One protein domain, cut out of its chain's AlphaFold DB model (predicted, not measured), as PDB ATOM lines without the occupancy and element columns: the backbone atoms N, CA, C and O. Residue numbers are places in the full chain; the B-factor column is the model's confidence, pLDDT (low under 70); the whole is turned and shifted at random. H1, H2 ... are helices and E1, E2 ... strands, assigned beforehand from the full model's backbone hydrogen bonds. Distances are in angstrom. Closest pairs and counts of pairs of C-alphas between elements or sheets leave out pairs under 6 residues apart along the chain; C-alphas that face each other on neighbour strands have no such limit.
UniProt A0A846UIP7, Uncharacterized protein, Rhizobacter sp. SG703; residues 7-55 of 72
ATOM      1  N   VAL A   7      35.523 -10.079  37.121       93.94
ATOM      2  CA  VAL A   7      34.922  -8.886  36.522       93.94
ATOM      3  C   VAL A   7      33.582  -9.268  35.913       93.94
ATOM      4  O   VAL A   7      33.432 -10.323  35.300       93.94
ATOM      5  N   THR A   8      32.581  -8.410  36.090       96.50
ATOM      6  CA  THR A   8      31.273  -8.600  35.462       96.50
ATOM      7  C   THR A   8      31.274  -8.003  34.063       96.50
ATOM      8  O   THR A   8      31.537  -6.811  33.891       96.50
ATOM      9  N   VAL A   9      30.941  -8.823  33.073       96.56
ATOM     10  CA  VAL A   9      30.767  -8.424  31.677       96.56
ATOM     11  C   VAL A   9      29.313  -8.564  31.247       96.56
ATOM     12  O   VAL A   9      28.571  -9.401  31.760       96.56
ATOM     13  N   TYR A  10      28.912  -7.755  30.274       97.81
ATOM     14  CA  TYR A  10      27.552  -7.699  29.751       97.81
ATOM     15  C   TYR A  10      27.572  -7.791  28.229       97.81
ATOM     16  O   TYR A  10      28.499  -7.309  27.576       97.81
ATOM     17  N   GLY A  11      26.533  -8.395  27.661       96.94
ATOM     18  CA  GLY A  11      26.162  -8.135  26.275       96.94
ATOM     19  C   GLY A  11      25.658  -6.698  26.130       96.94
ATOM     20  O   GLY A  11      25.160  -6.095  27.083       96.94
ATOM     21  N   PHE A  12      25.800  -6.141  24.935       97.56
ATOM     22  CA  PHE A  12      25.374  -4.782  24.622       97.56
ATOM     23  C   PHE A  12      25.021  -4.664  23.142       97.56
ATOM     24  O   PHE A  12      25.439  -5.504  22.343       97.56
ATOM     25  N   SER A  13      24.262  -3.635  22.776       96.75
ATOM     26  CA  SER A  13      24.024  -3.256  21.383       96.75
ATOM     27  C   SER A  13      24.829  -2.024  20.982       96.75
ATOM     28  O   SER A  13      25.108  -1.144  21.798       96.75
ATOM     29  N   LEU A  14      25.174  -1.961  19.699       95.06
ATOM     30  CA  LEU A  14      25.758  -0.799  19.037       95.06
ATOM     31  C   LEU A  14      24.764  -0.255  18.017       95.06
ATOM     32  O   LEU A  14      24.047  -1.029  17.380       95.06
ATOM     33  N   PHE A  15      24.709   1.066  17.867       91.62
ATOM     34  CA  PHE A  15      23.931   1.676  16.796       91.62
ATOM     35  C   PHE A  15      24.711   1.577  15.486       91.62
ATOM     36  O   PHE A  15      25.810   2.115  15.369       91.62
ATOM     37  N   ASP A  16      24.138   0.881  14.514       90.69
ATOM     38  CA  ASP A  16      24.695   0.747  13.180       90.69
ATOM     39  C   ASP A  16      24.099   1.815  12.255       90.69
ATOM     40  O   ASP A  16      22.886   1.889  12.061       90.69
ATOM     41  N   ILE A  17      24.962   2.671  11.701       89.31
ATOM     42  CA  ILE A  17      24.544   3.835  10.904       89.31
ATOM     43  C   ILE A  17      23.999   3.401   9.540       89.31
ATOM     44  O   ILE A  17      23.090   4.041   9.018       89.31
ATOM     45  N   GLU A  18      24.533   2.318   8.972       91.50
ATOM     46  CA  GLU A  18      24.134   1.836   7.648       91.50
ATOM     47  C   GLU A  18      22.714   1.261   7.662       91.50
ATOM     48  O   GLU A  18      21.896   1.599   6.806       91.50
ATOM     49  N   SER A  19      22.398   0.428   8.655       90.12
ATOM     50  CA  SER A  19      21.058  -0.140   8.833       90.12
ATOM     51  C   SER A  19      20.096   0.777   9.592       90.12
ATOM     52  O   SER A  19      18.880   0.588   9.511       90.12
ATOM     53  N   GLY A  20      20.610   1.757  10.342       92.56
ATOM     54  CA  GLY A  20      19.824   2.612  11.236       92.56
ATOM     55  C   GLY A  20      19.235   1.862  12.438       92.56
ATOM     56  O   GLY A  20      18.248   2.317  13.019       92.56
ATOM     57  N   GLN A  21      19.790   0.700  12.792       92.56
ATOM     58  CA  GLN A  21      19.287  -0.172  13.853       92.56
ATOM     59  C   GLN A  21      20.309  -0.360  14.974       92.56
ATOM     60  O   GLN A  21      21.511  -0.183  14.796       92.56
ATOM     61  N   GLN A  22      19.826  -0.764  16.151       92.56
ATOM     62  CA  GLN A  22      20.699  -1.294  17.193       92.56
ATOM     63  C   GLN A  22      20.961  -2.780  16.949       92.56
ATOM     64  O   GLN A  22      20.029  -3.586  16.964       92.56
ATOM     65  N   LEU A  23      22.228  -3.146  16.775       94.44
ATOM     66  CA  LEU A  23      22.653  -4.527  16.564       94.44
ATOM     67  C   LEU A  23      23.368  -5.065  17.807       94.44
ATOM     68  O   LEU A  23      24.155  -4.337  18.417       94.44
ATOM     69  N   PRO A  24      23.121  -6.324  18.208       94.38
ATOM     70  CA  PRO A  24      23.837  -6.932  19.321       94.38
ATOM     71  C   PRO A  24      25.327  -7.083  18.992       94.38
ATOM     72  O   PRO A  24      25.704  -7.508  17.900       94.38
ATOM     73  N   SER A  25      26.180  -6.773  19.965       94.06
ATOM     74  CA  SER A  25      27.616  -7.011  19.874       94.06
ATOM     75  C   SER A  25      27.932  -8.508  19.823       94.06
ATOM     76  O   SER A  25      27.241  -9.351  20.395       94.06
ATOM     77  N   THR A  26      29.045  -8.836  19.172       92.81
ATOM     78  CA  THR A  26      29.594 -10.201  19.073       92.81
ATOM     79  C   THR A  26      30.514 -10.559  20.246       92.81
ATOM     80  O   THR A  26      31.191 -11.587  20.222       92.81
ATOM     81  N   PHE A  27      30.614  -9.687  21.248       94.75
ATOM     82  CA  PHE A  27      31.413  -9.872  22.453       94.75
ATOM     83  C   PHE A  27      30.742  -9.188  23.645       94.75
ATOM     84  O   PHE A  27      29.868  -8.337  23.479       94.75
ATOM     85  N   LYS A  28      31.162  -9.558  24.855       96.75
ATOM     86  CA  LYS A  28      30.760  -8.887  26.093       96.75
ATOM     87  C   LYS A  28      31.879  -7.980  26.591       96.75
ATOM     88  O   LYS A  28      33.038  -8.210  26.265       96.75
ATOM     89  N   ALA A  29      31.552  -6.979  27.393       97.31
ATOM     90  CA  ALA A  29      32.546  -6.119  28.036       97.31
ATOM     91  C   ALA A  29      32.028  -5.612  29.394       97.31
ATOM     92  O   ALA A  29      30.827  -5.718  29.668       97.31
ATOM     93  N   PRO A  30      32.894  -5.096  30.284       97.00
ATOM     94  CA  PRO A  30      32.454  -4.427  31.503       97.00
ATOM     95  C   PRO A  30      31.570  -3.217  31.187       97.00
ATOM     96  O   PRO A  30      31.808  -2.523  30.201       97.00
ATOM     97  N   ARG A  31      30.594  -2.913  32.057       97.19
ATOM     98  CA  ARG A  31      29.666  -1.778  31.862       97.19
ATOM     99  C   ARG A  31      30.394  -0.468  31.543       97.19
ATOM    100  O   ARG A  31      30.037   0.197  30.582       97.19
ATOM    101  N   ALA A  32      31.432  -0.140  32.315       96.12
ATOM    102  CA  ALA A  32      32.191   1.094  32.124       96.12
ATOM    103  C   ALA A  32      32.813   1.183  30.720       96.12
ATOM    104  O   ALA A  32      32.701   2.217  30.077       96.12
ATOM    105  N   VAL A  33      33.383   0.083  30.221       96.38
ATOM    106  CA  VAL A  33      33.976   0.003  28.875       96.38
ATOM    107  C   VAL A  33      32.890   0.114  27.795       96.38
ATOM    108  O   VAL A  33      33.063   0.818  26.804       96.38
ATOM    109  N   ILE A  34      31.733  -0.534  27.992       97.25
ATOM    110  CA  ILE A  34      30.595  -0.431  27.060       97.25
ATOM    111  C   ILE A  34      30.141   1.020  26.911       97.25
ATOM    112  O   ILE A  34      29.951   1.485  25.792       97.25
ATOM    113  N   GLU A  35      29.956   1.722  28.025       95.31
ATOM    114  CA  GLU A  35      29.406   3.078  28.034       95.31
ATOM    115  C   GLU A  35      30.434   4.127  27.584       95.31
ATOM    116  O   GLU A  35      30.077   5.062  26.870       95.31
ATOM    117  N   GLN A  36      31.701   3.983  27.987       95.31
ATOM    118  CA  GLN A  36      32.740   4.994  27.762       95.31
ATOM    119  C   GLN A  36      33.466   4.808  26.430       95.31
ATOM    120  O   GLN A  36      33.629   5.780  25.694       95.31
ATOM    121  N   ASP A  37      33.865   3.575  26.113       95.12
ATOM    122  CA  ASP A  37      34.741   3.299  24.972       95.12
ATOM    123  C   ASP A  37      33.941   2.884  23.735       95.12
ATOM    124  O   ASP A  37      34.200   3.356  22.629       95.12
ATOM    125  N   PHE A  38      32.936   2.017  23.917       92.75
ATOM    126  CA  PHE A  38      32.099   1.529  22.814       92.75
ATOM    127  C   PHE A  38      30.832   2.357  22.586       92.75
ATOM    128  O   PHE A  38      30.194   2.200  21.547       92.75
ATOM    129  N   GLN A  39      30.455   3.211  23.545       94.81
ATOM    130  CA  GLN A  39      29.222   4.010  23.529       94.81
ATOM    131  C   GLN A  39      27.963   3.171  23.229       94.81
ATOM    132  O   GLN A  39      27.025   3.615  22.563       94.81
ATOM    133  N   GLY A  40      27.962   1.923  23.700       94.81
ATOM    134  CA  GLY A  40      26.893   0.957  23.482       94.81
ATOM    135  C   GLY A  40      25.792   1.028  24.537       94.81
ATOM    136  O   GLY A  40      25.941   1.635  25.596       94.81
ATOM    137  N   THR A  41      24.674   0.355  24.266       96.25
ATOM    138  CA  THR A  41      23.588   0.177  25.244       96.25
ATOM    139  C   THR A  41      23.707  -1.188  25.911       96.25
ATOM    140  O   THR A  41      23.637  -2.220  25.243       96.25
ATOM    141  N   VAL A  42      23.885  -1.207  27.232       97.00
ATOM    142  CA  VAL A  42      24.006  -2.443  28.018       97.00
ATOM    143  C   VAL A  42      22.700  -3.241  27.986       97.00
ATOM    144  O   VAL A  42      21.614  -2.692  28.161       97.00
ATOM    145  N   MET A  43      22.802  -4.559  27.808       96.19
ATOM    146  CA  MET A  43      21.672  -5.482  27.916       96.19
ATOM    147  C   MET A  43      21.598  -6.063  29.331       96.19
ATOM    148  O   MET A  43      22.222  -7.085  29.645       96.19
ATOM    149  N   GLU A  44      20.829  -5.397  30.190       91.69
ATOM    150  CA  GLU A  44      20.553  -5.843  31.558       91.69
ATOM    151  C   GLU A  44      19.947  -7.262  31.543       91.69
ATOM    152  O   GLU A  44      18.977  -7.529  30.840       91.69
ATOM    153  N   GLY A  45      20.557  -8.202  32.275       93.62
ATOM    154  CA  GLY A  45      20.189  -9.630  32.259       93.62
ATOM    155  C   GLY A  45      21.168 -10.547  31.516       93.62
ATOM    156  O   GLY A  45      21.043 -11.766  31.590       93.62
ATOM    157  N   THR A  46      22.188  -9.989  30.861       95.44
ATOM    158  CA  THR A  46      23.268 -10.761  30.208       95.44
ATOM    159  C   THR A  46      24.568 -10.807  31.020       95.44
ATOM    160  O   THR A  46      25.610 -11.223  30.498       95.44
ATOM    161  N   ALA A  47      24.497 -10.373  32.283       95.44
ATOM    162  CA  ALA A  47      25.623 -10.300  33.200       95.44
ATOM    163  C   ALA A  47      26.296 -11.668  33.354       95.44
ATOM    164  O   ALA A  47      25.642 -12.685  33.585       95.44
ATOM    165  N   GLU A  48      27.613 -11.680  33.234       95.25
ATOM    166  CA  GLU A  48      28.440 -12.865  33.398       95.25
ATOM    167  C   GLU A  48      29.691 -12.483  34.174       95.25
ATOM    168  O   GLU A  48      30.288 -11.437  33.926       95.25
ATOM    169  N   LEU A  49      30.058 -13.313  35.143       95.31
ATOM    170  CA  LEU A  49      31.266 -13.125  35.927       95.31
ATOM    171  C   LEU A  49      32.390 -13.929  35.273       95.31
ATOM    172  O   LEU A  49      32.243 -15.135  35.084       95.31
ATOM    173  N   VAL A  50      33.477 -13.255  34.908       92.75
ATOM    174  CA  VAL A  50      34.630 -13.851  34.218       92.75
ATOM    175  C   VAL A  50      35.922 -13.408  34.890       92.75
ATOM    176  O   VAL A  50      35.958 -12.358  35.534       92.75
ATOM    177  N   ASP A  51      36.993 -14.175  34.726       92.31
ATOM    178  CA  ASP A  51      38.320 -13.751  35.169       92.31
ATOM    179  C   ASP A  51      38.787 -12.528  34.378       92.31
ATOM    180  O   ASP A  51      38.643 -12.479  33.155       92.31
ATOM    181  N   ALA A  52      39.395 -11.545  35.049       91.00
ATOM    182  CA  ALA A  52      39.954 -10.371  34.373       91.00
ATOM    183  C   ALA A  52      40.958 -10.744  33.271       91.00
ATOM    184  O   ALA A  52      41.065 -10.031  32.280       91.00
ATOM    185  N   GLN A  53      41.666 -11.866  33.428       90.56
ATOM    186  CA  GLN A  53      42.629 -12.372  32.445       90.56
ATOM    187  C   GLN A  53      41.971 -12.907  31.168       90.56
ATOM    188  O   GLN A  53      42.646 -13.069  30.156       90.56
ATOM    189  N   ALA A  54      40.663 -13.179  31.196       90.94
ATOM    190  CA  ALA A  54      39.904 -13.587  30.020       90.94
ATOM    191  C   ALA A  54      39.491 -12.397  29.131       90.94
ATOM    192  O   ALA A  54      38.930 -12.611  28.054       90.94
ATOM    193  N   LEU A  55      39.725 -11.157  29.580       91.94
ATOM    194  CA  LEU A  55      39.527  -9.955  28.773       91.94
ATOM    195  C   LEU A  55      40.766  -9.687  27.917       91.94
ATOM    196  O   LEU A  55      41.893  -9.840  28.381       91.94
TER     197      LEU A  55
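This is residues 7 to 55 of the 72 residues of an uncharacterized protein of Rhizobacter sp. SG703 (UniProt A0A846UIP7). Two short antiparallel strand pairs stand end to end along the longest axis: the hairpin of E2 and E3 at one end, and E1 beside E4 at the other, with E1 running on into E2 and the short helix H1 beside the middle. The 49 printed residues hold E1, E2, E3, H1, E4 in that order, in two antiparallel two-stranded sheets; the class is mixed, with under half of the residues in named elements. The whole is compact, radius of gyration of the C-alphas 11.1 A, but elongated, 35 by 20 by 15 A.

Find C-alpha 12 at (25.374, -4.782, 24.622); E2, residues 12 to 16, runs 12.7 A. E3 is residues 21 to 24, 9.8 A; E1, residues 7 to 9, 6.4 A; H1, residues 31 to 36, 8.5 A. E4, residues 48 to 51, 10.1 A, ends at (38.320, -13.751, 35.169).

Hairpin E2 and E3 is antiparallel at 145 degrees; look at N 14 and O 23, 2.9 A. Residues 12 to 13 also pair antiparallel with 41 to 42. E1 runs on into E2 at 44 degrees. E1 and E4 are antiparallel at 137 degrees, with N 7 and O 50 at 2.8 A. The closest C-alphas of E1 and H1, Val 9 and Arg 31, are 6.7 A apart. H1 has every O i to N i+4 pair within hydrogen-bond range.

The farthest C-alphas, Glu 18 and Asp 51, are 34.7 A apart. The printed part has no cut; the link H1 to E4 is long, 11 residues. No printed residue is under 70 in pLDDT.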